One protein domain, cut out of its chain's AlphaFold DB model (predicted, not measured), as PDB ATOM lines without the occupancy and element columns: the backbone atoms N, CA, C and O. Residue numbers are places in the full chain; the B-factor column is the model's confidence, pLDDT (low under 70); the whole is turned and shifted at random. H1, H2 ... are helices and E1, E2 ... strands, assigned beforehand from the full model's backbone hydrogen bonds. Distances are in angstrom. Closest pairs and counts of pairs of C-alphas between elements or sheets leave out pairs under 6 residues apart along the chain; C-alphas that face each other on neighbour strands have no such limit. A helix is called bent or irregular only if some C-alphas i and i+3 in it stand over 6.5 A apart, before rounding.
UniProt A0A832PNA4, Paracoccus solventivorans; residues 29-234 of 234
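AT A GLANCE: This is residues 29 to 234 of the 234 residues of a protein of Paracoccus solventivorans (UniProt A0A832PNA4). A twisted sheet of seven parallel strands makes the core of a compact body, with H2, H3 and H7 over one face and the short H4 over the other. The first arm of the bent helix H8 stands beside the strands, and residues 214 to 234, of which 214 to 232 belong to H8, stick out as one long arm. The printed part has 206 residues, with named elements in the order H1 E1 H2 E2 H3 E3 E4 H4 E5 H5 E6 H6 E7 H7 H8; the class is mixed, helices and strands. The whole is compact, with a radius of gyration of the C-alphas of 18.5 A, and spans 72 by 37 by 33 A.

IN THESE COORDINATES: The sheet runs E3 (residues 97 to 99), E4 (111 to 113), E2 (72 to 77), E1 (43 to 49, 16.0 A from first to last C-alpha), E5 (129 to 132), E6 (156 to 159), E7 (179 to 181). H1 is residues 29 to 34, from C-alpha 29 at (-29.282, 28.319, 24.313); H2 51 to 67, 25.5 A; H3 80 to 92, 19.7 A; H4 120 to 126; H5 148 to 151; H6 167 to 176; H7 185 to 195, 16.1 A. H8, residues 198 to 232, was assigned as one helix by its hydrogen bonds but is bent, with C-alphas 212 and 215 6.9 A apart. Its arms are H8a (198 to 212, 20.7 A) and H8b (215 to 232, 25.9 A), which ends at C-alpha 232 at (-52.280, 48.011, -12.850).

HOW THE PARTS SIT: Within hydrogen-bond range are N 113 and O 98 (E3, E4), N 131 and O 45 (E1, E5), N 158 and O 130 (E5, E6) and N 180 and O 157 (E6, E7), each 2.8 A, and N 112 and O 73 (E4, E2), 2.9 A. E1, H2, E2 form a strand-helix-strand unit, two parallel neighbour strands with a helix between, its crossover right-handed. H2 runs along the strands over E2 and E1, at a height over the sheet of 9.2 A. It touches H7 at a steep tilt of 42 degrees, with the C-alphas of Ala 60 and Pro 189 closest at 3.6 A. H4, on the opposite face, lies over E1 at 8.4 A. H5 and H6 only graze the sheet. H8a stands at the sheet's level and touches H6 (Leu 173 and Ala 208, closest C-alphas, 5.9 A). H1 is close but not clearly touching H4 (Leu 31 and Leu 122, closest C-alphas, 6.4 A). Every O i to N i+4 pair is within range in H1, H6, H8a and H8b; H2 has 10 of 13, H3 7 of 9, H4 2 of 3, H7 5 of 7, and H5 is too short for one.

THE WHOLE: The C-alphas of Glu 92 and Cys 234 are the two farthest apart, 73.1 A. The printed part has no cut. The links E3 to E4 and E5 to H5 are long. Mean pLDDT of the printed part is 93.0; residues 215 to 221 and 232 to 234 are under 70.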
ATOM      1  N   ARG A  29     -29.554  29.246  23.204       95.19
ATOM      2  CA  ARG A  29     -29.282  28.319  24.313       95.19
ATOM      3  C   ARG A  29     -28.702  29.060  25.506       95.19
ATOM      4  O   ARG A  29     -29.147  28.848  26.625       95.19
ATOM      5  N   GLU A  30     -27.767  29.952  25.240       93.69
ATOM      6  CA  GLU A  30     -27.122  30.774  26.254       93.69
ATOM      7  C   GLU A  30     -28.082  31.800  26.854       93.69
ATOM      8  O   GLU A  30     -28.197  31.906  28.072       93.69
ATOM      9  N   LEU A  31     -28.897  32.450  26.015       95.38
ATOM     10  CA  LEU A  31     -29.986  33.306  26.487       95.38
ATOM     11  C   LEU A  31     -30.926  32.551  27.439       95.38
ATOM     12  O   LEU A  31     -31.332  33.088  28.471       95.38
ATOM     13  N   ALA A  32     -31.287  31.310  27.101       95.56
ATOM     14  CA  ALA A  32     -32.139  30.477  27.943       95.56
ATOM     15  C   ALA A  32     -31.446  30.036  29.244       95.56
ATOM     16  O   ALA A  32     -32.127  29.934  30.266       95.56
ATOM     17  N   ALA A  33     -30.131  29.805  29.211       94.31
ATOM     18  CA  ALA A  33     -29.328  29.407  30.364       94.31
ATOM     19  C   ALA A  33     -29.133  30.555  31.364       94.31
ATOM     20  O   ALA A  33     -29.355  30.355  32.553       94.31
ATOM     21  N   LEU A  34     -28.825  31.769  30.895       95.00
ATOM     22  CA  LEU A  34     -28.560  32.924  31.761       95.00
ATOM     23  C   LEU A  34     -29.828  33.552  32.338       95.00
ATOM     24  O   LEU A  34     -29.844  34.015  33.478       95.00
ATOM     25  N   ARG A  35     -30.928  33.566  31.578       94.62
ATOM     26  CA  ARG A  35     -32.158  34.276  31.964       94.62
ATOM     27  C   ARG A  35     -32.700  33.919  33.362       94.62
ATOM     28  O   ARG A  35     -33.171  34.840  34.026       94.62
ATOM     29  N   PRO A  36     -32.684  32.659  33.841       94.25
ATOM     30  CA  PRO A  36     -33.054  32.312  35.215       94.25
ATOM     31  C   PRO A  36     -32.225  33.014  36.299       94.25
ATOM     32  O   PRO A  36     -32.807  33.436  37.296       94.25
ATOM     33  N   HIS A  37     -30.915  33.195  36.095       92.75
ATOM     34  CA  HIS A  37     -30.010  33.842  37.059       92.75
ATOM     35  C   HIS A  37     -30.304  35.336  37.236       92.75
ATOM     36  O   HIS A  37     -29.996  35.938  38.264       92.75
ATOM     37  N   LEU A  38     -30.928  35.931  36.220       92.00
ATOM     38  CA  LEU A  38     -31.217  37.357  36.143       92.00
ATOM     39  C   LEU A  38     -32.627  37.721  36.624       92.00
ATOM     40  O   LEU A  38     -32.986  38.898  36.646       92.00
ATOM     41  N   ARG A  39     -33.450  36.730  36.989       86.94
ATOM     42  CA  ARG A  39     -34.830  36.971  37.428       86.94
ATOM     43  C   ARG A  39     -34.878  37.720  38.755       86.94
ATOM     44  O   ARG A  39     -34.002  37.585  39.606       86.94
ATOM     45  N   ASP A  40     -35.950  38.492  38.920       88.00
ATOM     46  CA  ASP A  40     -36.311  39.191  40.158       88.00
ATOM     47  C   ASP A  40     -35.265  40.199  40.661       88.00
ATOM     48  O   ASP A  40     -35.270  40.591  41.831       88.00
ATOM     49  N   ARG A  41     -34.371  40.648  39.774       93.94
ATOM     50  CA  ARG A  41     -33.421  41.719  40.051       93.94
ATOM     51  C   ARG A  41     -33.349  42.730  38.904       93.94
ATOM     52  O   ARG A  41     -33.475  42.339  37.748       93.94
ATOM     53  N   PRO A  42     -33.128  44.023  39.197       95.88
ATOM     54  CA  PRO A  42     -32.828  45.005  38.163       95.88
ATOM     55  C   PRO A  42     -31.530  44.625  37.452       95.88
ATOM     56  O   PRO A  42     -30.501  44.460  38.109       95.88
ATOM     57  N   VAL A  43     -31.581  44.508  36.129       97.75
ATOM     58  CA  VAL A  43     -30.411  44.226  35.294       97.75
ATOM     59  C   VAL A  43     -30.224  45.353  34.299       97.75
ATOM     60  O   VAL A  43     -31.152  45.709  33.566       97.75
ATOM     61  N   TRP A  44     -29.011  45.888  34.255       98.69
ATOM     62  CA  TRP A  44     -28.617  46.891  33.279       98.69
ATOM     63  C   TRP A  44     -27.239  46.576  32.700       98.69
ATOM     64  O   TRP A  44     -26.446  45.863  33.310       98.69
ATOM     65  N   LEU A  45     -26.978  47.088  31.504       98.81
ATOM     66  CA  LEU A  45     -25.783  46.813  30.716       98.81
ATOM     67  C   LEU A  45     -24.975  48.093  30.501       98.81
ATOM     68  O   LEU A  45     -25.536  49.108  30.097       98.81
ATOM     69  N   ALA A  46     -23.660  48.021  30.673       98.75
ATOM     70  CA  ALA A  46     -22.709  48.951  30.075       98.75
ATOM     71  C   ALA A  46     -22.125  48.306  28.807       98.75
ATOM     72  O   ALA A  46     -21.267  47.424  28.882       98.75
ATOM     73  N   ALA A  47     -22.641  48.706  27.644       98.44
ATOM     74  CA  ALA A  47     -22.335  48.087  26.357       98.44
ATOM     75  C   ALA A  47     -21.096  48.711  25.712       98.44
ATOM     76  O   ALA A  47     -21.035  49.934  25.593       98.44
ATOM     77  N   ALA A  48     -20.157  47.879  25.248       97.31
ATOM     78  CA  ALA A  48     -18.902  48.310  24.622       97.31
ATOM     79  C   ALA A  48     -18.187  49.398  25.445       97.31
ATOM     80  O   ALA A  48     -17.815  50.448  24.924       97.31
ATOM     81  N   LEU A  49     -18.062  49.165  26.754       98.00
ATOM     82  CA  LEU A  49     -17.593  50.141  27.731       98.00
ATOM     83  C   LEU A  49     -16.093  50.435  27.555       98.00
ATOM     84  O   LEU A  49     -15.278  49.541  27.796       98.00
ATOM     85  N   PRO A  50     -15.695  51.677  27.230       96.56
ATOM     86  CA  PRO A  50     -14.296  52.079  27.276       96.56
ATOM     87  C   PRO A  50     -13.842  52.277  28.726       96.56
ATOM     88  O   PRO A  50     -14.569  52.875  29.525       96.56
ATOM     89  N   LEU A  51     -12.598  51.907  29.049       95.69
ATOM     90  CA  LEU A  51     -12.050  52.031  30.410       95.69
ATOM     91  C   LEU A  51     -12.188  53.446  31.004       95.69
ATOM     92  O   LEU A  51     -12.464  53.619  32.188       95.69
ATOM     93  N   ARG A  52     -12.069  54.483  30.168       95.88
ATOM     94  CA  ARG A  52     -12.192  55.891  30.588       95.88
ATOM     95  C   ARG A  52     -13.581  56.278  31.117       95.88
ATOM     96  O   ARG A  52     -13.701  57.281  31.812       95.88
ATOM     97  N   GLU A  53     -14.620  55.519  30.771       97.56
ATOM     98  CA  GLU A  53     -15.998  55.750  31.224       97.56
ATOM     99  C   GLU A  53     -16.375  54.858  32.420       97.56
ATOM    100  O   GLU A  53     -17.419  55.075  33.039       97.56
ATOM    101  N   LEU A  54     -15.509  53.907  32.802       97.81
ATOM    102  CA  LEU A  54     -15.762  52.937  33.870       97.81
ATOM    103  C   LEU A  54     -16.128  53.606  35.199       97.81
ATOM    104  O   LEU A  54     -17.069  53.179  35.861       97.81
ATOM    105  N   THR A  55     -15.445  54.689  35.573       97.75
ATOM    106  CA  THR A  55     -15.715  55.408  36.829       97.75
ATOM    107  C   THR A  55     -17.164  55.889  36.934       97.75
ATOM    108  O   THR A  55     -17.751  55.826  38.012       97.75
ATOM    109  N   ALA A  56     -17.765  56.341  35.829       98.06
ATOM    110  CA  ALA A  56     -19.160  56.779  35.821       98.06
ATOM    111  C   ALA A  56     -20.117  55.593  36.001       98.06
ATOM    112  O   ALA A  56     -21.086  55.684  36.756       98.06
ATOM    113  N   VAL A  57     -19.818  54.474  35.336       98.62
ATOM    114  CA  VAL A  57     -20.598  53.234  35.418       98.62
ATOM    115  C   VAL A  57     -20.547  52.636  36.826       98.62
ATOM    116  O   VAL A  57     -21.593  52.281  37.365       98.62
ATOM    117  N   MET A  58     -19.367  52.590  37.455       98.50
ATOM    118  CA  MET A  58     -19.215  52.119  38.838       98.50
ATOM    119  C   MET A  58     -20.020  52.983  39.809       98.50
ATOM    120  O   MET A  58     -20.821  52.449  40.568       98.50
ATOM    121  N   ALA A  59     -19.897  54.312  39.719       98.12
ATOM    122  CA  ALA A  59     -20.658  55.228  40.570       98.12
ATOM    123  C   ALA A  59     -22.178  55.051  40.400       98.12
ATOM    124  O   ALA A  59     -22.936  55.127  41.369       98.12
ATOM    125  N   ALA A  60     -22.638  54.795  39.171       98.44
ATOM    126  CA  ALA A  60     -24.044  54.532  38.909       98.44
ATOM    127  C   ALA A  60     -24.510  53.201  39.505       98.44
ATOM    128  O   ALA A  60     -25.598  53.133  40.080       98.44
ATOM    129  N   HIS A  61     -23.682  52.161  39.415       98.62
ATOM    130  CA  HIS A  61     -24.008  50.866  39.991       98.62
ATOM    131  C   HIS A  61     -24.030  50.894  41.521       98.62
ATOM    132  O   HIS A  61     -24.976  50.390  42.119       98.62
ATOM    133  N   GLU A  62     -23.034  51.522  42.149       97.62
ATOM    134  CA  GLU A  62     -22.959  51.706  43.602       97.62
ATOM    135  C   GLU A  62     -24.188  52.465  44.126       97.62
ATOM    136  O   GLU A  62     -24.825  52.036  45.092       97.62
ATOM    137  N   GLY A  63     -24.578  53.548  43.443       97.06
ATOM    138  CA  GLY A  63     -25.802  54.287  43.750       97.06
ATOM    139  C   GLY A  63     -27.045  53.401  43.651       97.06
ATOM    140  O   GLY A  63     -27.841  53.343  44.588       97.06
ATOM    141  N   LEU A  64     -27.174  52.632  42.567       97.44
ATOM    142  CA  LEU A  64     -28.292  51.711  42.379       97.44
ATOM    143  C   LEU A  64     -28.346  50.620  43.460       97.44
ATOM    144  O   LEU A  64     -29.432  50.303  43.942       97.44
ATOM    145  N   LEU A  65     -27.201  50.062  43.862       97.31
ATOM    146  CA  LEU A  65     -27.117  49.025  44.895       97.31
ATOM    147  C   LEU A  65     -27.615  49.514  46.260       97.31
ATOM    148  O   LEU A  65     -28.178  48.718  47.012       97.31
ATOM    149  N   SER A  66     -27.472  50.809  46.560       94.81
ATOM    150  CA  SER A  66     -27.986  51.395  47.806       94.81
ATOM    151  C   SER A  66     -29.518  51.335  47.912       94.81
ATOM    152  O   SER A  66     -30.051  51.116  48.999       94.81
ATOM    153  N   ALA A  67     -30.225  51.459  46.784       93.19
ATOM    154  CA  ALA A  67     -31.685  51.371  46.711       93.19
ATOM    155  C   ALA A  67     -32.171  49.946  46.393       93.19
ATOM    156  O   ALA A  67     -33.225  49.507  46.856       93.19
ATOM    157  N   ARG A  68     -31.406  49.206  45.586       94.81
ATOM    158  CA  ARG A  68     -31.760  47.888  45.052       94.81
ATOM    159  C   ARG A  68     -30.575  46.940  45.231       94.81
ATOM    160  O   ARG A  68     -29.824  46.685  44.298       94.81
ATOM    161  N   HIS A  69     -30.444  46.375  46.431       93.12
ATOM    162  CA  HIS A  69     -29.319  45.515  46.842       93.12
ATOM    163  C   HIS A  69     -29.064  44.296  45.942       93.12
ATOM    164  O   HIS A  69     -27.960  43.760  45.930       93.12
ATOM    165  N   ARG A  70     -30.074  43.854  45.181       94.88
ATOM    166  CA  ARG A  70     -29.931  42.783  44.191       94.88
ATOM    167  C   ARG A  70     -29.634  43.303  42.790       94.88
ATOM    168  O   ARG A  70     -29.700  42.507  41.884       94.88
ATOM    169  N   ALA A  71     -29.360  44.574  42.518       97.12
ATOM    170  CA  ALA A  71     -29.090  45.002  41.140       97.12
ATOM    171  C   ALA A  71     -27.894  44.243  40.532       97.12
ATOM    172  O   ALA A  71     -26.945  43.923  41.244       97.12
ATOM    173  N   LEU A  72     -27.953  43.918  39.241       98.00
ATOM    174  CA  LEU A  72     -26.836  43.349  38.485       98.00
ATOM    175  C   LEU A  72     -26.428  44.324  37.385       98.00
ATOM    176  O   LEU A  72     -27.264  44.747  36.583       98.00
ATOM    177  N   LEU A  73     -25.143  44.650  37.337       98.62
ATOM    178  CA  LEU A  73     -24.528  45.306  36.193       98.62
ATOM    179  C   LEU A  73     -23.881  44.248  35.294       98.62
ATOM    180  O   LEU A  73     -23.028  43.490  35.740       98.62
ATOM    181  N   ILE A  74     -24.253  44.222  34.021       98.50
ATOM    182  CA  ILE A  74     -23.502  43.512  32.986       98.50
ATOM    183  C   ILE A  74     -22.525  44.512  32.366       98.50
ATOM    184  O   ILE A  74     -22.937  45.598  31.958       98.50
ATOM    185  N   ILE A  75     -21.244  44.170  32.277       98.69
ATOM    186  CA  ILE A  75     -20.256  44.965  31.541       98.69
ATOM    187  C   ILE A  75     -19.798  44.160  30.335       98.69
ATOM    188  O   ILE A  75     -19.250  43.074  30.494       98.69
ATOM    189  N   ALA A  76     -19.987  44.727  29.147       98.06
ATOM    190  CA  ALA A  76     -19.353  44.262  27.923       98.06
ATOM    191  C   ALA A  76     -18.206  45.228  27.595       98.06
ATOM    192  O   ALA A  76     -18.487  46.355  27.162       98.06
ATOM    193  N   PRO A  77     -16.937  44.859  27.845       97.56
ATOM    194  CA  PRO A  77     -15.799  45.720  27.554       97.56
ATOM    195  C   PRO A  77     -15.758  46.126  26.083       97.56
ATOM    196  O   PRO A  77     -16.125  45.366  25.186       97.56
ATOM    197  N   ALA A  78     -15.277  47.336  25.824       95.00
ATOM    198  CA  ALA A  78     -14.977  47.779  24.470       95.00
ATOM    199  C   ALA A  78     -13.909  46.910  23.780       95.00
ATOM    200  O   ALA A  78     -13.995  46.664  22.579       95.00
ATOM    201  N   SER A  79     -12.914  46.465  24.548       93.38
ATOM    202  CA  SER A  79     -11.816  45.602  24.119       93.38
ATOM    203  C   SER A  79     -11.569  44.542  25.185       93.38
ATOM    204  O   SER A  79     -11.539  44.873  26.372       93.38
ATOM    205  N   ALA A  80     -11.315  43.298  24.773       93.50
ATOM    206  CA  ALA A  80     -10.941  42.213  25.685       93.50
ATOM    207  C   ALA A  80      -9.690  42.554  26.520       93.50
ATOM    208  O   ALA A  80      -9.568  42.138  27.669       93.50
ATOM    209  N   SER A  81      -8.787  43.388  25.984       93.88
ATOM    210  CA  SER A  81      -7.599  43.865  26.709       93.88
ATOM    211  C   SER A  81      -7.919  44.680  27.964       93.88
ATOM    212  O   SER A  81      -7.068  44.802  28.841       93.88
ATOM    213  N   ASP A  82      -9.119  45.262  28.044       93.75
ATOM    214  CA  ASP A  82      -9.530  46.110  29.164       93.75
ATOM    215  C   ASP A  82     -10.197  45.300  30.287       93.75
ATOM    216  O   ASP A  82     -10.364  45.821  31.392       93.75
ATOM    217  N   ALA A  83     -10.564  44.035  30.042       94.06
ATOM    218  CA  ALA A  83     -11.337  43.213  30.974       94.06
ATOM    219  C   ALA A  83     -10.647  43.063  32.341       94.06
ATOM    220  O   ALA A  83     -11.278  43.285  33.375       94.06
ATOM    221  N   ASP A  84      -9.342  42.782  32.362       95.00
ATOM    222  CA  ASP A  84      -8.584  42.623  33.611       95.00
ATOM    223  C   ASP A  84      -8.494  43.933  34.407       95.00
ATOM    224  O   ASP A  84      -8.640  43.938  35.631       95.00
ATOM    225  N   ALA A  85      -8.307  45.064  33.719       96.88
ATOM    226  CA  ALA A  85      -8.270  46.380  34.355       96.88
ATOM    227  C   ALA A  85      -9.641  46.765  34.933       96.88
ATOM    228  O   ALA A  85      -9.720  47.319  36.032       96.88
ATOM    229  N   ILE A  86     -10.722  46.436  34.220       97.88
ATOM    230  CA  ILE A  86     -12.095  46.615  34.697       97.88
ATOM    231  C   ILE A  86     -12.334  45.754  35.943       97.88
ATOM    232  O   ILE A  86     -12.787  46.276  36.959       97.88
ATOM    233  N   ALA A  87     -11.997  44.462  35.897       96.56
ATOM    234  CA  ALA A  87     -12.173  43.545  37.021       96.56
ATOM    235  C   ALA A  87     -11.416  44.015  38.274       96.56
ATOM    236  O   ALA A  87     -11.987  44.037  39.365       96.56
ATOM    237  N   ALA A  88     -10.163  44.456  38.114       97.25
ATOM    238  CA  ALA A  88      -9.362  44.998  39.208       97.25
ATOM    239  C   ALA A  88     -10.008  46.246  39.831       97.25
ATOM    240  O   ALA A  88     -10.183  46.306  41.047       97.25
ATOM    241  N   ALA A  89     -10.442  47.206  39.009       98.25
ATOM    242  CA  ALA A  89     -11.088  48.425  39.491       98.25
ATOM    243  C   ALA A  89     -12.411  48.142  40.227       98.25
ATOM    244  O   ALA A  89     -12.708  48.786  41.231       98.25
ATOM    245  N   LEU A  90     -13.198  47.165  39.768       97.69
ATOM    246  CA  LEU A  90     -14.424  46.734  40.448       97.69
ATOM    247  C   LEU A  90     -14.127  46.064  41.798       97.69
ATOM    248  O   LEU A  90     -14.812  46.336  42.786       97.69
ATOM    249  N   ALA A  91     -13.092  45.225  41.857       95.75
ATOM    250  CA  ALA A  91     -12.664  44.569  43.089       95.75
ATOM    251  C   ALA A  91     -12.151  45.579  44.129       95.75
ATOM    252  O   ALA A  91     -12.469  45.460  45.311       95.75
ATOM    253  N   GLU A  92     -11.436  46.624  43.701       97.38
ATOM    254  CA  GLU A  92     -11.023  47.740  44.569       97.38
ATOM    255  C   GLU A  92     -12.215  48.492  45.182       97.38
ATOM    256  O   GLU A  92     -12.102  49.055  46.271       97.38
ATOM    257  N   ARG A  93     -13.377  48.474  44.513       96.12
ATOM    258  CA  ARG A  93     -14.648  49.011  45.032       96.12
ATOM    259  C   ARG A  93     -15.408  48.034  45.928       96.12
ATOM    260  O   ARG A  93     -16.457  48.391  46.457       96.12
ATOM    261  N   GLY A  94     -14.895  46.821  46.123       96.25
ATOM    262  CA  GLY A  94     -15.545  45.781  46.919       96.25
ATOM    263  C   GLY A  94     -16.775  45.166  46.246       96.25
ATOM    264  O   GLY A  94     -17.601  44.572  46.936       96.25
ATOM    265  N   LEU A  95     -16.920  45.316  44.925       96.94
ATOM    266  CA  LEU A  95     -18.008  44.699  44.171       96.94
ATOM    267  C   LEU A  95     -17.723  43.212  43.937       96.94
ATOM    268  O   LEU A  95     -16.604  42.822  43.607       96.94
ATOM    269  N   THR A  96     -18.756  42.380  44.065       96.31
ATOM    270  CA  THR A  96     -18.661  40.948  43.741       96.31
ATOM    271  C   THR A  96     -18.797  40.757  42.233       96.31
ATOM    272  O   THR A  96     -19.878  40.973  41.676       96.31
ATOM    273  N   VAL A  97     -17.706  40.363  41.574       96.00
ATOM    274  CA  VAL A  97     -17.621  40.213  40.114       96.00
ATOM    275  C   VAL A  97     -17.557  38.734  39.735       96.00
ATOM    276  O   VAL A  97     -16.763  37.992  40.307       96.00
ATOM    277  N   ALA A  98     -18.350  38.324  38.748       95.31
ATOM    278  CA  ALA A  98     -18.184  37.058  38.036       95.31
ATOM    279  C   ALA A  98     -17.788  37.339  36.584       95.31
ATOM    280  O   ALA A  98     -18.325  38.264  35.970       95.31
ATOM    281  N   ARG A  99     -16.873  36.541  36.028       95.12
ATOM    282  CA  ARG A  99     -16.577  36.540  34.590       95.12
ATOM    283  C   ARG A  99     -17.416  35.454  33.932       95.12
ATOM    284  O   ARG A  99     -17.498  34.348  34.464       95.12
ATOM    285  N   ILE A 100     -18.025  35.763  32.790       91.69
ATOM    286  CA  ILE A 100     -18.920  34.822  32.098       91.69
ATOM    287  C   ILE A 100     -18.220  33.504  31.723       91.69
ATOM    288  O   ILE A 100     -18.842  32.448  31.729       91.69
ATOM    289  N   GLU A 101     -16.918  33.565  31.450       88.25
ATOM    290  CA  GLU A 101     -16.083  32.414  31.088       88.25
ATOM    291  C   GLU A 101     -15.838  31.435  32.249       88.25
ATOM    292  O   GLU A 101     -15.575  30.256  32.010       88.25
ATOM    293  N   ASP A 102     -15.955  31.903  33.495       88.25
ATOM    294  CA  ASP A 102     -15.636  31.112  34.684       88.25
ATOM    295  C   ASP A 102     -16.867  30.385  35.240       88.25
ATOM    296  O   ASP A 102     -16.790  29.210  35.612       88.25
ATOM    297  N   ALA A 103     -18.000  31.088  35.341       82.88
ATOM    298  CA  ALA A 103     -19.245  30.547  35.879       82.88
ATOM    299  C   ALA A 103     -20.456  31.450  35.596       82.88
ATOM    300  O   ALA A 103     -20.340  32.672  35.480       82.88
ATOM    301  N   ASP A 104     -21.647  30.845  35.616       88.44
ATOM    302  CA  ASP A 104     -22.909  31.584  35.663       88.44
ATOM    303  C   ASP A 104     -23.011  32.425  36.952       88.44
ATOM    304  O   ASP A 104     -22.585  31.981  38.026       88.44
ATOM    305  N   PRO A 105     -23.623  33.625  36.903       91.44
ATOM    306  CA  PRO A 105     -23.697  34.491  38.069       91.44
ATOM    307  C   PRO A 105     -24.608  33.908  39.160       91.44
ATOM    308  O   PRO A 105     -25.784  33.593  38.935       91.44
ATOM    309  N   GLY A 106     -24.067  33.818  40.376       90.88
ATOM    310  CA  GLY A 106     -24.820  33.543  41.596       90.88
ATOM    311  C   GLY A 106     -25.671  34.738  42.060       90.88
ATOM    312  O   GLY A 106     -25.543  35.856  41.547       90.88
ATOM    313  N   PRO A 107     -26.566  34.541  43.044       89.75
ATOM    314  CA  PRO A 107     -27.413  35.611  43.580       89.75
ATOM    315  C   PRO A 107     -26.631  36.759  44.243       89.75
ATOM    316  O   PRO A 107     -27.139  37.878  44.295       89.75
ATOM    317  N   GLU A 108     -25.423  36.495  44.739       92.62
ATOM    318  CA  GLU A 108     -24.505  37.453  45.363       92.62
ATOM    319  C   GLU A 108     -23.698  38.284  44.361       92.62
ATOM    320  O   GLU A 108     -23.200  39.352  44.714       92.62
ATOM    321  N   VAL A 109     -23.587  37.827  43.109       96.00
ATOM    322  CA  VAL A 109     -22.846  38.538  42.062       96.00
ATOM    323  C   VAL A 109     -23.514  39.880  41.795       96.00
ATOM    324  O   VAL A 109     -24.721  39.942  41.558       96.00
ATOM    325  N   GLN A 110     -22.735  40.956  41.826       97.44
ATOM    326  CA  GLN A 110     -23.183  42.328  41.569       97.44
ATOM    327  C   GLN A 110     -22.795  42.780  40.162       97.44
ATOM    328  O   GLN A 110     -23.543  43.526  39.529       97.44
ATOM    329  N   VAL A 111     -21.680  42.265  39.637       98.06
ATOM    330  CA  VAL A 111     -21.226  42.547  38.276       98.06
ATOM    331  C   VAL A 111     -20.949  41.257  37.516       98.06
ATOM    332  O   VAL A 111     -20.179  40.420  37.979       98.06
ATOM    333  N   LEU A 112     -21.552  41.115  36.340       97.75
ATOM    334  CA  LEU A 112     -21.202  40.093  35.359       97.75
ATOM    335  C   LEU A 112     -20.333  40.739  34.275       97.75
ATOM    336  O   LEU A 112     -20.794  41.631  33.560       97.75
ATOM    337  N   LEU A 113     -19.081  40.307  34.169       97.75
ATOM    338  CA  LEU A 113     -18.126  40.792  33.181       97.75
ATOM    339  C   LEU A 113     -18.086  39.826  31.992       97.75
ATOM    340  O   LEU A 113     -17.722  38.659  32.147       97.75
ATOM    341  N   ALA A 114     -18.475  40.314  30.816       96.31
ATOM    342  CA  ALA A 114     -18.284  39.599  29.561       96.31
ATOM    343  C   ALA A 114     -16.825  39.713  29.089       96.31
ATOM    344  O   ALA A 114     -16.109  40.627  29.506       96.31
ATOM    345  N   GLU A 115     -16.400  38.809  28.202       92.12
ATOM    346  CA  GLU A 115     -15.064  38.851  27.590       92.12
ATOM    347  C   GLU A 115     -14.863  40.156  26.802       92.12
ATOM    348  O   GLU A 115     -13.880  40.872  26.992       92.12
ATOM    349  N   ASP A 116     -15.838  40.502  25.959       91.06
ATOM    350  CA  ASP A 116     -15.811  41.686  25.107       91.06
ATOM    351  C   ASP A 116     -17.228  42.123  24.662       91.06
ATOM    352  O   ASP A 116     -18.236  41.875  25.332       91.06
ATOM    353  N   SER A 117     -17.304  42.823  23.524       92.00
ATOM    354  CA  SER A 117     -18.539  43.313  22.906       92.00
ATOM    355  C   SER A 117     -19.041  42.468  21.721       92.00
ATOM    356  O   SER A 117     -19.934  42.903  20.990       92.00
ATOM    357  N   SER A 118     -18.512  41.261  21.513       92.06
ATOM    358  CA  SER A 118     -18.920  40.371  20.417       92.06
ATOM    359  C   SER A 118     -20.349  39.837  20.587       92.06
ATOM    360  O   SER A 118     -21.092  39.717  19.612       92.06
ATOM    361  N   GLU A 119     -20.783  39.619  21.831       94.75
ATOM    362  CA  GLU A 119     -22.093  39.040  22.164       94.75
ATOM    363  C   GLU A 119     -23.138  40.081  22.586       94.75
ATOM    364  O   GLU A 119     -24.112  39.781  23.273       94.75
ATOM    365  N   LEU A 120     -22.991  41.333  22.147       97.00
ATOM    366  CA  LEU A 120     -23.920  42.413  22.503       97.00
ATOM    367  C   LEU A 120     -25.393  42.089  22.214       97.00
ATOM    368  O   LEU A 120     -26.267  42.516  22.964       97.00
ATOM    369  N   GLY A 121     -25.692  41.288  21.188       97.50
ATOM    370  CA  GLY A 121     -27.058  40.832  20.932       97.50
ATOM    371  C   GLY A 121     -27.669  40.029  22.091       97.50
ATOM    372  O   GLY A 121     -28.864  40.174  22.358       97.50
ATOM    373  N   LEU A 122     -26.879  39.217  22.793       97.06
ATOM    374  CA  LEU A 122     -27.296  38.521  24.011       97.06
ATOM    375  C   LEU A 122     -27.527  39.527  25.143       97.06
ATOM    376  O   LEU A 122     -28.608  39.561  25.735       97.06
ATOM    377  N   TRP A 123     -26.546  40.396  25.389       97.81
ATOM    378  CA  TRP A 123     -26.570  41.344  26.504       97.81
ATOM    379  C   TRP A 123     -27.716  42.355  26.409       97.81
ATOM    380  O   TRP A 123     -28.409  42.587  27.400       97.81
ATOM    381  N   TYR A 124     -27.992  42.889  25.215       98.00
ATOM    382  CA  TYR A 124     -29.120  43.795  24.981       98.00
ATOM    383  C   TYR A 124     -30.479  43.145  25.280       98.00
ATOM    384  O   TYR A 124     -31.401  43.836  25.692       98.00
ATOM    385  N   ARG A 125     -30.616  41.824  25.091       97.06
ATOM    386  CA  ARG A 125     -31.864  41.085  25.367       97.06
ATOM    387  C   ARG A 125     -32.021  40.690  26.838       97.06
ATOM    388  O   ARG A 125     -33.132  40.368  27.259       97.06
ATOM    389  N   LEU A 126     -30.926  40.653  27.595       96.69
ATOM    390  CA  LEU A 126     -30.913  40.299  29.017       96.69
ATOM    391  C   LEU A 126     -31.086  41.518  29.932       96.69
ATOM    392  O   LEU A 126     -31.639  41.383  31.023       96.69
ATOM    393  N   ALA A 127     -30.628  42.693  29.502       97.56
ATOM    394  CA  ALA A 127     -30.683  43.919  30.285       97.56
ATOM    395  C   ALA A 127     -31.895  44.784  29.913       97.56
ATOM    396  O   ALA A 127     -32.110  45.102  28.749       97.56
ATOM    397  N   ALA A 128     -32.659  45.227  30.916       96.81
ATOM    398  CA  ALA A 128     -33.794  46.128  30.697       96.81
ATOM    399  C   ALA A 128     -33.345  47.551  30.318       96.81
ATOM    400  O   ALA A 128     -34.083  48.293  29.667       96.81
ATOM    401  N   VAL A 129     -32.140  47.931  30.750       98.50
ATOM    402  CA  VAL A 129     -31.526  49.236  30.502       98.50
ATOM    403  C   VAL A 129     -30.112  49.031  29.980       98.50
ATOM    404  O   VAL A 129     -29.383  48.152  30.435       98.50
ATOM    405  N   THR A 130     -29.690  49.858  29.038       98.75
ATOM    406  CA  THR A 130     -28.361  49.828  28.442       98.75
ATOM    407  C   THR A 130     -27.785  51.230  28.388       98.75
ATOM    408  O   THR A 130     -28.335  52.119  27.747       98.75
ATOM    409  N   TYR A 131     -26.636  51.409  29.025       98.81
ATOM    410  CA  TYR A 131     -25.741  52.525  28.786       98.81
ATOM    411  C   TYR A 131     -24.842  52.211  27.582       98.81
ATOM    412  O   TYR A 131     -24.126  51.206  27.579       98.81
ATOM    413  N   ALA A 132     -24.886  53.062  26.560       98.38
ATOM    414  CA  ALA A 132     -24.061  52.944  25.363       98.38
ATOM    415  C   ALA A 132     -22.665  53.540  25.611       98.38
ATOM    416  O   ALA A 132     -22.517  54.756  25.732       98.38
ATOM    417  N   GLY A 133     -21.640  52.694  25.675       97.81
ATOM    418  CA  GLY A 133     -20.251  53.109  25.859       97.81
ATOM    419  C   GLY A 133     -19.704  53.940  24.696       97.81
ATOM    420  O   GLY A 133     -20.196  53.889  23.567       97.81
ATOM    421  N   GLY A 134     -18.696  54.760  24.997       96.56
ATOM    422  CA  GLY A 134     -18.045  55.654  24.032       96.56
ATOM    423  C   GLY A 134     -18.831  56.934  23.748       96.56
ATOM    424  O   GLY A 134     -18.368  57.795  22.998       96.56
ATOM    425  N   THR A 135     -20.015  57.081  24.349       97.88
ATOM    426  CA  THR A 135     -20.918  58.211  24.108       97.88
ATOM    427  C   THR A 135     -20.749  59.354  25.110       97.88
ATOM    428  O   THR A 135     -21.236  60.458  24.869       97.88
ATOM    429  N   LEU A 136     -20.070  59.148  26.241       97.19
ATOM    430  CA  LEU A 136     -20.016  60.133  27.323       97.19
ATOM    431  C   LEU A 136     -18.810  61.053  27.233       97.19
ATOM    432  O   LEU A 136     -18.944  62.260  27.449       97.19
ATOM    433  N   ILE A 137     -17.640  60.501  26.915       94.94
ATOM    434  CA  ILE A 137     -16.384  61.252  26.890       94.94
ATOM    435  C   ILE A 137     -15.915  61.428  25.445       94.94
ATOM    436  O   ILE A 137     -15.725  60.472  24.699       94.94
ATOM    437  N   ARG A 138     -15.681  62.679  25.031       91.81
ATOM    438  CA  ARG A 138     -15.136  62.970  23.698       91.81
ATOM    439  C   ARG A 138     -13.730  62.384  23.559       91.81
ATOM    440  O   ARG A 138     -12.901  62.542  24.450       91.81
ATOM    441  N   GLY A 139     -13.460  61.759  22.415       86.06
ATOM    442  CA  GLY A 139     -12.199  61.053  22.187       86.06
ATOM    443  C   GLY A 139     -12.141  59.705  22.902       86.06
ATOM    444  O   GLY A 139     -11.053  59.143  23.029       86.06
ATOM    445  N   ALA A 140     -13.284  59.201  23.386       82.38
ATOM    446  CA  ALA A 140     -13.403  57.803  23.728       82.38
ATOM    447  C   ALA A 140     -13.195  56.922  22.493       82.38
ATOM    448  O   ALA A 140     -13.755  57.181  21.433       82.38
ATOM    449  N   ASP A 141     -12.341  55.924  22.657       83.88
ATOM    450  CA  ASP A 141     -12.051  54.840  21.727       83.88
ATOM    451  C   ASP A 141     -12.498  53.551  22.427       83.88
ATOM    452  O   ASP A 141     -12.100  53.365  23.592       83.88
ATOM    453  N   PRO A 142     -13.351  52.728  21.792       87.50
ATOM    454  CA  PRO A 142     -13.946  52.892  20.463       87.50
ATOM    455  C   PRO A 142     -14.983  54.014  20.388       87.50
ATOM    456  O   PRO A 142     -15.573  54.427  21.390       87.50
ATOM    457  N   ALA A 143     -15.195  54.502  19.165       89.94
ATOM    458  CA  ALA A 143     -16.288  55.413  18.852       89.94
ATOM    459  C   ALA A 143     -17.656  54.768  19.169       89.94
ATOM    460  O   ALA A 143     -17.775  53.539  19.140       89.94
ATOM    461  N   PRO A 144     -18.701  55.578  19.435       94.06
ATOM    462  CA  PRO A 144     -20.053  55.078  19.662       94.06
ATOM    463  C   PRO A 144     -20.519  54.085  18.599       94.06
ATOM    464  O   PRO A 144     -20.436  54.363  17.402       94.06
ATOM    465  N   ARG A 145     -21.081  52.962  19.051       95.62
ATOM    466  CA  ARG A 145     -21.737  51.980  18.180       95.62
ATOM    467  C   ARG A 145     -23.055  52.515  17.615       95.62
ATOM    468  O   ARG A 145     -23.582  53.538  18.062       95.62
ATOM    469  N   HIS A 146     -23.614  51.797  16.643       96.12
ATOM    470  CA  HIS A 146     -24.873  52.181  16.020       96.12
ATOM    471  C   HIS A 146     -26.039  52.109  17.028       96.12
ATOM    472  O   HIS A 146     -26.316  51.035  17.563       96.12
ATOM    473  N   PRO A 147     -26.789  53.204  17.260       96.56
ATOM    474  CA  PRO A 147     -27.835  53.242  18.289       96.56
ATOM    475  C   PRO A 147     -29.007  52.291  18.041       96.56
ATOM    476  O   PRO A 147     -29.715  51.916  18.972       96.56
ATOM    477  N   PHE A 148     -29.234  51.891  16.788       95.75
ATOM    478  CA  PHE A 148     -30.286  50.918  16.483       95.75
ATOM    479  C   PHE A 148     -29.944  49.482  16.898       95.75
ATOM    480  O   PHE A 148     -30.859  48.665  16.959       95.75
ATOM    481  N   GLU A 149     -28.683  49.176  17.241       95.81
ATOM    482  CA  GLU A 149     -28.321  47.870  17.807       95.81
ATOM    483  C   GLU A 149     -29.121  47.574  19.091       95.81
ATOM    484  O   GLU A 149     -29.851  46.581  19.102       95.81
ATOM    485  N   PRO A 150     -29.074  48.420  20.147       97.12
ATOM    486  CA  PRO A 150     -29.919  48.226  21.321       97.12
ATOM    487  C   PRO A 150     -31.399  48.550  21.060       97.12
ATOM    488  O   PRO A 150     -32.270  47.864  21.597       97.12
ATOM    489  N   ALA A 151     -31.716  49.548  20.224       96.44
ATOM    490  CA  ALA A 151     -33.104  49.986  20.020       96.44
ATOM    491  C   ALA A 151     -33.991  48.878  19.430       96.44
ATOM    492  O   ALA A 151     -35.126  48.684  19.860       96.44
ATOM    493  N   GLY A 152     -33.451  48.097  18.489       94.62
ATOM    494  CA  GLY A 152     -34.154  46.961  17.893       94.62
ATOM    495  C   GLY A 152     -34.323  45.757  18.830       94.62
ATOM    496  O   GLY A 152     -35.031  44.815  18.477       94.62
ATOM    497  N   LEU A 153     -33.690  45.765  20.008       95.81
ATOM    498  CA  LEU A 153     -33.606  44.616  20.917       95.81
ATOM    499  C   LEU A 153     -34.337  44.807  22.250       95.81
ATOM    500  O   LEU A 153     -34.290  43.918  23.097       95.81
ATOM    501  N   GLY A 154     -35.085  45.903  22.397       91.25
ATOM    502  CA  GLY A 154     -36.054  46.067  23.483       91.25
ATOM    503  C   GLY A 154     -35.452  46.475  24.828       91.25
ATOM    504  O   GLY A 154     -36.067  46.221  25.860       91.25
ATOM    505  N   THR A 155     -34.287  47.122  24.819       97.75
ATOM    506  CA  THR A 155     -33.661  47.725  26.005       97.75
ATOM    507  C   THR A 155     -33.826  49.246  26.003       97.75
ATOM    508  O   THR A 155     -33.832  49.888  24.950       97.75
ATOM    509  N   ALA A 156     -33.978  49.842  27.186       98.31
ATOM    510  CA  ALA A 156     -34.003  51.290  27.359       98.31
ATOM    511  C   ALA A 156     -32.588  51.866  27.208       98.31
ATOM    512  O   ALA A 156     -31.667  51.425  27.890       98.31
ATOM    513  N   ILE A 157     -32.407  52.875  26.357       98.62
ATOM    514  CA  ILE A 157     -31.071  53.373  26.005       98.62
ATOM    515  C   ILE A 157     -30.717  54.629  26.799       98.62
ATOM    516  O   ILE A 157     -31.460  55.610  26.800       98.62
ATOM    517  N   VAL A 158     -29.534  54.628  27.408       98.75
ATOM    518  CA  VAL A 158     -28.868  55.801  27.982       98.75
ATOM    519  C   VAL A 158     -27.588  56.059  27.200       98.75
ATOM    520  O   VAL A 158     -26.818  55.136  26.950       98.75
ATOM    521  N   HIS A 159     -27.330  57.307  26.832       98.62
ATOM    522  CA  HIS A 159     -26.091  57.692  26.156       98.62
ATOM    523  C   HIS A 159     -25.645  59.086  26.586       98.62
ATOM    524  O   HIS A 159     -26.430  59.879  27.101       98.62
ATOM    525  N   GLY A 160     -24.374  59.398  26.386       98.19
ATOM    526  CA  GLY A 160     -23.848  60.747  26.511       98.19
ATOM    527  C   GLY A 160     -23.963  61.571  25.219       98.19
ATOM    528  O   GLY A 160     -24.578  61.139  24.243       98.19
ATOM    529  N   PRO A 161     -23.365  62.774  25.188       97.12
ATOM    530  CA  PRO A 161     -23.526  63.724  24.084       97.12
ATOM    531  C   PRO A 161     -22.710  63.379  22.824       97.12
ATOM    532  O   PRO A 161     -22.806  64.081  21.815       97.12
ATOM    533  N   VAL A 162     -21.849  62.358  22.863       97.25
ATOM    534  CA  VAL A 162     -21.015  61.945  21.728       97.25
ATOM    535  C   VAL A 162     -21.786  60.930  20.889       97.25
ATOM    536  O   VAL A 162     -22.008  59.800  21.307       97.25
ATOM    537  N   MET A 163     -22.174  61.340  19.681       95.75
ATOM    538  CA  MET A 163     -23.012  60.540  18.773       95.75
ATOM    539  C   MET A 163     -22.223  59.760  17.704       95.75
ATOM    540  O   MET A 163     -22.809  58.976  16.957       95.75
ATOM    541  N   GLY A 164     -20.907  59.979  17.609       94.12
ATOM    542  CA  GLY A 164     -20.048  59.319  16.620       94.12
ATOM    543  C   GLY A 164     -20.509  59.565  15.181       94.12
ATOM    544  O   GLY A 164     -20.864  60.685  14.814       94.12
ATOM    545  N   GLU A 165     -20.525  58.500  14.380       93.88
ATOM    546  CA  GLU A 165     -20.920  58.514  12.963       93.88
ATOM    547  C   GLU A 165     -22.444  58.478  12.751       93.88
ATOM    548  O   GLU A 165     -22.922  58.538  11.618       93.88
ATOM    549  N   HIS A 166     -23.235  58.401  13.828       94.38
ATOM    550  CA  HIS A 166     -24.680  58.165  13.755       94.38
ATOM    551  C   HIS A 166     -25.555  59.292  14.341       94.38
ATOM    552  O   HIS A 166     -26.586  58.989  14.949       94.38
ATOM    553  N   PRO A 167     -25.234  60.591  14.154       95.19
ATOM    554  CA  PRO A 167     -25.985  61.679  14.782       95.19
ATOM    555  C   PRO A 167     -27.464  61.701  14.382       95.19
ATOM    556  O   PRO A 167     -28.312  61.953  15.228       95.19
ATOM    557  N   ALA A 168     -27.797  61.377  13.128       93.12
ATOM    558  CA  ALA A 168     -29.187  61.344  12.670       93.12
ATOM    559  C   ALA A 168     -30.033  60.290  13.411       93.12
ATOM    560  O   ALA A 168     -31.186  60.556  13.748       93.12
ATOM    561  N   HIS A 169     -29.456  59.119  13.698       94.69
ATOM    562  CA  HIS A 169     -30.144  58.031  14.395       94.69
ATOM    563  C   HIS A 169     -30.299  58.333  15.889       94.69
ATOM    564  O   HIS A 169     -31.389  58.165  16.433       94.69
ATOM    565  N   TRP A 170     -29.249  58.855  16.534       96.19
ATOM    566  CA  TRP A 170     -29.322  59.312  17.925       96.19
ATOM    567  C   TRP A 170     -30.378  60.411  18.098       96.19
ATOM    568  O   TRP A 170     -31.278  60.276  18.920       96.19
ATOM    569  N   GLN A 171     -30.369  61.429  17.235       95.56
ATOM    570  CA  GLN A 171     -31.358  62.514  17.265       95.56
ATOM    571  C   GLN A 171     -32.789  62.048  16.968       95.56
ATOM    572  O   GLN A 171     -33.752  62.684  17.402       95.56
ATOM    573  N   ALA A 172     -32.969  60.985  16.180       94.56
ATOM    574  CA  ALA A 172     -34.284  60.388  15.967       94.56
ATOM    575  C   ALA A 172     -34.800  59.729  17.255       94.56
ATOM    576  O   ALA A 172     -35.929  60.002  17.659       94.56
ATOM    577  N   LEU A 173     -33.952  58.950  17.937       96.19
ATOM    578  CA  LEU A 173     -34.292  58.351  19.229       96.19
ATOM    579  C   LEU A 173     -34.572  59.411  20.296       96.19
ATOM    580  O   LEU A 173     -35.586  59.317  20.982       96.19
ATOM    581  N   ASP A 174     -33.736  60.445  20.399       96.81
ATOM    582  CA  ASP A 174     -33.925  61.536  21.361       96.81
ATOM    583  C   ASP A 174     -35.281  62.229  21.179       96.81
ATOM    584  O   ASP A 174     -36.023  62.428  22.141       96.81
ATOM    585  N   ARG A 175     -35.646  62.564  19.932       95.81
ATOM    586  CA  ARG A 175     -36.923  63.232  19.622       95.81
ATOM    587  C   ARG A 175     -38.138  62.364  19.928       95.81
ATOM    588  O   ARG A 175     -39.164  62.900  20.334       95.81
ATOM    589  N   ALA A 176     -38.027  61.054  19.733       95.00
ATOM    590  CA  ALA A 176     -39.096  60.108  20.035       95.00
ATOM    591  C   ALA A 176     -39.170  59.736  21.525       95.00
ATOM    592  O   ALA A 176     -40.085  59.023  21.932       95.00
ATOM    593  N   GLY A 177     -38.208  60.171  22.348       96.00
ATOM    594  CA  GLY A 177     -38.065  59.671  23.713       96.00
ATOM    595  C   GLY A 177     -37.679  58.189  23.762       96.00
ATOM    596  O   GLY A 177     -37.993  57.515  24.735       96.00
ATOM    597  N   GLY A 178     -37.023  57.676  22.717       95.38
ATOM    598  CA  GLY A 178     -36.466  56.321  22.642       95.38
ATOM    599  C   GLY A 178     -35.064  56.193  23.246       95.38
ATOM    600  O   GLY A 178     -34.549  55.091  23.405       95.38
ATOM    601  N   ALA A 179     -34.435  57.308  23.607       97.75
ATOM    602  CA  ALA A 179     -33.166  57.316  24.317       97.75
ATOM    603  C   ALA A 179     -33.127  58.436  25.360       97.75
ATOM    604  O   ALA A 179     -33.859  59.426  25.282       97.75
ATOM    605  N   ARG A 180     -32.284  58.253  26.378       98.31
ATOM    606  CA  ARG A 180     -32.022  59.238  27.422       98.31
ATOM    607  C   ARG A 180     -30.594  59.753  27.296       98.31
ATOM    608  O   ARG A 180     -29.658  59.107  27.770       98.31
ATOM    609  N   GLN A 181     -30.448  60.952  26.742       98.25
ATOM    610  CA  GLN A 181     -29.167  61.651  26.756       98.25
ATOM    611  C   GLN A 181     -28.828  62.178  28.160       98.25
ATOM    612  O   GLN A 181     -29.628  62.873  28.795       98.25
ATOM    613  N   ILE A 182     -27.607  61.911  28.620       98.19
ATOM    614  CA  ILE A 182     -27.015  62.479  29.833       98.19
ATOM    615  C   ILE A 182     -25.878  63.445  29.500       98.19
ATOM    616  O   ILE A 182     -25.183  63.299  28.498       98.19
ATOM    617  N   HIS A 183     -25.669  64.439  30.365       95.62
ATOM    618  CA  HIS A 183     -24.607  65.432  30.209       95.62
ATOM    619  C   HIS A 183     -23.620  65.307  31.368       95.62
ATOM    620  O   HIS A 183     -23.818  65.869  32.443       95.62
ATOM    621  N   GLY A 184     -22.547  64.556  31.126       94.44
ATOM    622  CA  GLY A 184     -21.476  64.338  32.092       94.44
ATOM    623  C   GLY A 184     -21.703  63.139  33.025       94.44
ATOM    624  O   GLY A 184     -22.827  62.661  33.192       94.44
ATOM    625  N   PRO A 185     -20.618  62.631  33.635       94.94
ATOM    626  CA  PRO A 185     -20.619  61.357  34.360       94.94
ATOM    627  C   PRO A 185     -21.493  61.365  35.616       94.94
ATOM    628  O   PRO A 185     -22.060  60.341  35.979       94.94
ATOM    629  N   LEU A 186     -21.657  62.527  36.255       96.50
ATOM    630  CA  LEU A 186     -22.431  62.667  37.492       96.50
ATOM    631  C   LEU A 186     -23.944  62.486  37.293       96.50
ATOM    632  O   LEU A 186     -24.665  62.298  38.266       96.50
ATOM    633  N   ALA A 187     -24.433  62.547  36.052       97.50
ATOM    634  CA  ALA A 187     -25.849  62.356  35.748       97.50
ATOM    635  C   ALA A 187     -26.245  60.873  35.641       97.50
ATOM    636  O   ALA A 187     -27.420  60.547  35.819       97.50
ATOM    637  N   LEU A 188     -25.286  59.979  35.363       98.19
ATOM    638  CA  LEU A 188     -25.568  58.566  35.109       98.19
ATOM    639  C   LEU A 188     -26.231  57.850  36.303       98.19
ATOM    640  O   LEU A 188     -27.238  57.187  36.062       98.19
ATOM    641  N   PRO A 189     -25.780  58.008  37.569       97.69
ATOM    642  CA  PRO A 189     -26.383  57.303  38.705       97.69
ATOM    643  C   PRO A 189     -27.886  57.531  38.839       97.69
ATOM    644  O   PRO A 189     -28.657  56.579  38.909       97.69
ATOM    645  N   ARG A 190     -28.306  58.798  38.777       97.12
ATOM    646  CA  ARG A 190     -29.716  59.176  38.877       97.12
ATOM    647  C   ARG A 190     -30.547  58.569  37.746       97.12
ATOM    648  O   ARG A 190     -31.632  58.058  37.987       97.12
ATOM    649  N   VAL A 191     -30.048  58.629  36.512       98.00
ATOM    650  CA  VAL A 191     -30.782  58.102  35.354       98.00
ATOM    651  C   VAL A 191     -30.918  56.583  35.422       98.00
ATOM    652  O   VAL A 191     -31.986  56.058  35.119       98.00
ATOM    653  N   ILE A 192     -29.872  55.874  35.846       98.25
ATOM    654  CA  ILE A 192     -29.934  54.422  36.039       98.25
ATOM    655  C   ILE A 192     -30.901  54.056  37.171       98.25
ATOM    656  O   ILE A 192     -31.668  53.107  37.034       98.25
ATOM    657  N   GLU A 193     -30.929  54.824  38.259       96.75
ATOM    658  CA  GLU A 193     -31.887  54.621  39.347       96.75
ATOM    659  C   GLU A 193     -33.345  54.823  38.900       96.75
ATOM    660  O   GLU A 193     -34.200  53.998  39.242       96.75
ATOM    661  N   GLU A 194     -33.618  55.875  38.118       96.25
ATOM    662  CA  GLU A 194     -34.934  56.171  37.534       96.25
ATOM    663  C   GLU A 194     -35.372  55.085  36.534       96.25
ATOM    664  O   GLU A 194     -36.526  54.654  36.542       96.25
ATOM    665  N   LEU A 195     -34.458  54.619  35.674       96.94
ATOM    666  CA  LEU A 195     -34.743  53.605  34.653       96.94
ATOM    667  C   LEU A 195     -34.751  52.173  35.188       96.94
ATOM    668  O   LEU A 195     -35.226  51.276  34.502       96.94
ATOM    669  N   ALA A 196     -34.285  51.937  36.410       94.44
ATOM    670  CA  ALA A 196     -34.455  50.644  37.059       94.44
ATOM    671  C   ALA A 196     -35.923  50.360  37.451       94.44
ATOM    672  O   ALA A 196     -36.234  49.228  37.824       94.44
ATOM    673  N   GLU A 197     -36.830  51.339  37.324       95.06
ATOM    674  CA  GLU A 197     -38.276  51.105  37.350       95.06
ATOM    675  C   GLU A 197     -38.765  50.470  36.030       95.06
ATOM    676  O   GLU A 197     -38.668  51.114  34.975       95.06
ATOM    677  N   PRO A 198     -39.341  49.247  36.061       93.50
ATOM    678  CA  PRO A 198     -39.668  48.484  34.853       93.50
ATOM    679  C   PRO A 198     -40.565  49.223  33.858       93.50
ATOM    680  O   PRO A 198     -40.301  49.198  32.658       93.50
ATOM    681  N   ASP A 199     -41.589  49.927  34.341       96.44
ATOM    682  CA  ASP A 199     -42.521  50.653  33.471       96.44
ATOM    683  C   ASP A 199     -41.839  51.809  32.735       96.44
ATOM    684  O   ASP A 199     -42.175  52.122  31.590       96.44
ATOM    685  N   THR A 200     -40.877  52.469  33.385       95.81
ATOM    686  CA  THR A 200     -40.133  53.577  32.780       95.81
ATOM    687  C   THR A 200     -39.171  53.061  31.720       95.81
ATOM    688  O   THR A 200     -39.160  53.607  30.613       95.81
ATOM    689  N   ALA A 201     -38.432  51.985  32.008       97.31
ATOM    690  CA  ALA A 201     -37.596  51.319  31.013       97.31
ATOM    691  C   ALA A 201     -38.423  50.826  29.817       97.31
ATOM    692  O   ALA A 201     -38.081  51.118  28.673       97.31
ATOM    693  N   ALA A 202     -39.552  50.155  30.066       97.38
ATOM    694  CA  ALA A 202     -40.402  49.600  29.016       97.38
ATOM    695  C   ALA A 202     -40.939  50.677  28.060       97.38
ATOM    696  O   ALA A 202     -40.939  50.469  26.846       97.38
ATOM    697  N   ARG A 203     -41.350  51.847  28.574       97.75
ATOM    698  CA  ARG A 203     -41.783  52.972  27.725       97.75
ATOM    699  C   ARG A 203     -40.655  53.487  26.830       97.75
ATOM    700  O   ARG A 203     -40.885  53.692  25.641       97.75
ATOM    701  N   LEU A 204     -39.454  53.670  27.385       98.00
ATOM    702  CA  LEU A 204     -38.295  54.155  26.630       98.00
ATOM    703  C   LEU A 204     -37.878  53.140  25.552       98.00
ATOM    704  O   LEU A 204     -37.721  53.495  24.387       98.00
ATOM    705  N   ALA A 205     -37.777  51.861  25.926       98.00
ATOM    706  CA  ALA A 205     -37.442  50.764  25.023       98.00
ATOM    707  C   ALA A 205     -38.459  50.618  23.883       98.00
ATOM    708  O   ALA A 205     -38.087  50.387  22.734       98.00
ATOM    709  N   ARG A 206     -39.754  50.788  24.183       97.69
ATOM    710  CA  ARG A 206     -40.817  50.739  23.177       97.69
ATOM    711  C   ARG A 206     -40.668  51.852  22.142       97.69
ATOM    712  O   ARG A 206     -40.711  51.556  20.952       97.69
ATOM    713  N   ALA A 207     -40.458  53.090  22.587       96.94
ATOM    714  CA  ALA A 207     -40.238  54.221  21.689       96.94
ATOM    715  C   ALA A 207     -38.968  54.031  20.839       96.94
ATOM    716  O   ALA A 207     -38.967  54.326  19.645       96.94
ATOM    717  N   ALA A 208     -37.903  53.471  21.424       96.69
ATOM    718  CA  ALA A 208     -36.679  53.136  20.696       96.69
ATOM    719  C   ALA A 208     -36.935  52.125  19.571       96.69
ATOM    720  O   ALA A 208     -36.502  52.320  18.434       96.69
ATOM    721  N   TRP A 209     -37.667  51.058  19.891       95.00
ATOM    722  CA  TRP A 209     -38.009  50.000  18.949       95.00
ATOM    723  C   TRP A 209     -38.876  50.516  17.797       95.00
ATOM    724  O   TRP A 209     -38.639  50.152  16.646       95.00
ATOM    725  N   GLU A 210     -39.840  51.397  18.076       93.50
ATOM    726  CA  GLU A 210     -40.680  52.019  17.045       93.50
ATOM    727  C   GLU A 210     -39.833  52.817  16.048       93.50
ATOM    728  O   GLU A 210     -39.932  52.570  14.851       93.50
ATOM    729  N   VAL A 211     -38.911  53.664  16.518       92.94
ATOM    730  CA  VAL A 211     -37.994  54.413  15.635       92.94
ATOM    731  C   VAL A 211     -37.095  53.482  14.817       92.94
ATOM    732  O   VAL A 211     -36.904  53.691  13.619       92.94
ATOM    733  N   ALA A 212     -36.537  52.442  15.439       90.88
ATOM    734  CA  ALA A 212     -35.631  51.515  14.762       90.88
ATOM    735  C   ALA A 212     -36.336  50.632  13.716       90.88
ATOM    736  O   ALA A 212     -35.688  50.130  12.796       90.88
ATOM    737  N   THR A 213     -37.651  50.438  13.848       86.31
ATOM    738  CA  THR A 213     -38.460  49.611  12.941       86.31
ATOM    739  C   THR A 213     -39.326  50.418  11.973       86.31
ATOM    740  O   THR A 213     -39.796  49.856  10.986       86.31
ATOM    741  N   GLU A 214     -39.471  51.732  12.164       80.00
ATOM    742  CA  GLU A 214     -40.231  52.625  11.278       80.00
ATOM    743  C   GLU A 214     -39.730  52.575   9.823       80.00
ATOM    744  O   GLU A 214     -40.526  52.565   8.882       80.00
ATOM    745  N   GLY A 215     -38.416  52.425   9.611       67.12
ATOM    746  CA  GLY A 215     -37.842  52.234   8.274       67.12
ATOM    747  C   GLY A 215     -38.402  51.013   7.527       67.12
ATOM    748  O   GLY A 215     -38.521  51.049   6.301       67.12
ATOM    749  N   ALA A 216     -38.809  49.953   8.240       61.97
ATOM    750  CA  ALA A 216     -39.456  48.774   7.654       61.97
ATOM    751  C   ALA A 216     -40.843  49.102   7.114       61.97
ATOM    752  O   ALA A 216     -41.203  48.657   6.027       61.97
ATOM    753  N   GLU A 217     -41.588  49.925   7.841       62.47
ATOM    754  CA  GLU A 217     -42.930  50.336   7.464       62.47
ATOM    755  C   GLU A 217     -42.909  51.281   6.255       62.47
ATOM    756  O   GLU A 217     -43.670  51.094   5.304       62.47
ATOM    757  N   ILE A 218     -41.972  52.233   6.222       68.31
ATOM    758  CA  ILE A 218     -41.785  53.116   5.061       68.31
ATOM    759  C   ILE A 218     -41.351  52.304   3.833       68.31
ATOM    760  O   ILE A 218     -41.916  52.466   2.750       68.31
ATOM    761  N   THR A 219     -40.395  51.382   3.995       64.31
ATOM    762  CA  THR A 219     -39.933  50.509   2.901       64.31
ATOM    763  C   THR A 219     -41.063  49.623   2.377       64.31
ATOM    764  O   THR A 219     -41.226  49.496   1.164       64.31
ATOM    765  N   ARG A 220     -41.884  49.056   3.271       66.56
ATOM    766  CA  ARG A 220     -43.060  48.257   2.912       66.56
ATOM    767  C   ARG A 220     -44.056  49.072   2.091       66.56
ATOM    768  O   ARG A 220     -44.469  48.611   1.034       66.56
ATOM    769  N   ARG A 221     -44.384  50.296   2.519       69.44
ATOM    770  CA  ARG A 221     -45.306  51.188   1.792       69.44
ATOM    771  C   ARG A 221     -44.791  51.565   0.403       69.44
ATOM    772  O   ARG A 221     -45.573  51.584  -0.542       69.44
ATOM    773  N   ILE A 222     -43.490  51.833   0.262       75.62
ATOM    774  CA  ILE A 222     -42.872  52.097  -1.049       75.62
ATOM    775  C   ILE A 222     -42.959  50.852  -1.938       75.62
ATOM    776  O   ILE A 222     -43.355  50.956  -3.096       75.62
ATOM    777  N   ALA A 223     -42.624  49.674  -1.402       75.44
ATOM    778  CA  ALA A 223     -42.706  48.422  -2.145       75.44
ATOM    779  C   ALA A 223     -44.145  48.110  -2.591       75.44
ATOM    780  O   ALA A 223     -44.352  47.740  -3.742       75.44
ATOM    781  N   GLU A 224     -45.135  48.312  -1.719       82.19
ATOM    782  CA  GLU A 224     -46.557  48.141  -2.036       82.19
ATOM    783  C   GLU A 224     -47.034  49.114  -3.114       82.19
ATOM    784  O   GLU A 224     -47.703  48.688  -4.052       82.19
ATOM    785  N   ALA A 225     -46.647  50.391  -3.034       79.81
ATOM    786  CA  ALA A 225     -46.983  51.380  -4.056       79.81
ATOM    787  C   ALA A 225     -46.403  51.001  -5.431       79.81
ATOM    788  O   ALA A 225     -47.119  51.036  -6.427       79.81
ATOM    789  N   VAL A 226     -45.136  50.570  -5.482       80.06
ATOM    790  CA  VAL A 226     -44.486  50.128  -6.729       80.06
ATOM    791  C   VAL A 226     -45.128  48.850  -7.276       80.06
ATOM    792  O   VAL A 226     -45.357  48.746  -8.479       80.06
ATOM    793  N   LEU A 227     -45.435  47.872  -6.418       81.31
ATOM    794  CA  LEU A 227     -46.088  46.627  -6.830       81.31
ATOM    795  C   LEU A 227     -47.502  46.872  -7.371       81.31
ATOM    796  O   LEU A 227     -47.860  46.270  -8.380       81.31
ATOM    797  N   SER A 228     -48.271  47.766  -6.742       79.38
ATOM    798  CA  SER A 228     -49.610  48.148  -7.205       79.38
ATOM    799  C   SER A 228     -49.559  48.781  -8.600       79.38
ATOM    800  O   SER A 228     -50.300  48.360  -9.484       79.38
ATOM    801  N   ASP A 229     -48.629  49.712  -8.837       80.00
ATOM    802  CA  ASP A 229     -48.445  50.368 -10.145       80.00
ATOM    803  C   ASP A 229     -48.045  49.370 -11.252       80.00
ATOM    804  O   ASP A 229     -48.514  49.450 -12.391       80.00
ATOM    805  N   LEU A 230     -47.195  48.389 -10.922       75.88
ATOM    806  CA  LEU A 230     -46.789  47.334 -11.858       75.88
ATOM    807  C   LEU A 230     -47.933  46.363 -12.187       75.88
ATOM    808  O   LEU A 230     -47.986  45.850 -13.305       75.88
ATOM    809  N   GLN A 231     -48.836  46.108 -11.237       72.88
ATOM    810  CA  GLN A 231     -49.999  45.237 -11.432       72.88
ATOM    811  C   GLN A 231     -51.119  45.919 -12.223       72.88
ATOM    812  O   GLN A 231     -51.782  45.250 -13.006       72.88
ATOM    813  N   GLU A 232     -51.307  47.231 -12.068       65.62
ATOM    814  CA  GLU A 232     -52.280  48.011 -12.850       65.62
ATOM    815  C   GLU A 232     -51.822  48.274 -14.298       65.62
ATOM    816  O   GLU A 232     -52.636  48.613 -15.157       65.62
ATOM    817  N   SER A 233     -50.528  48.088 -14.582       55.28
ATOM    818  CA  SER A 233     -49.929  48.254 -15.914       55.28
ATOM    819  C   SER A 233     -49.888  46.967 -16.762       55.28
ATOM    820  O   SER A 233     -49.408  47.019 -17.899       55.28
ATOM    821  N   CYS A 234     -50.353  45.826 -16.233       47.09
ATOM    822  CA  CYS A 234     -50.466  44.533 -16.931       47.09
ATOM    823  C   CYS A 234     -51.918  44.235 -17.332       47.09
ATOM    824  O   CYS A 234     -52.111  43.697 -18.446       47.09
TER     825      CYS A 234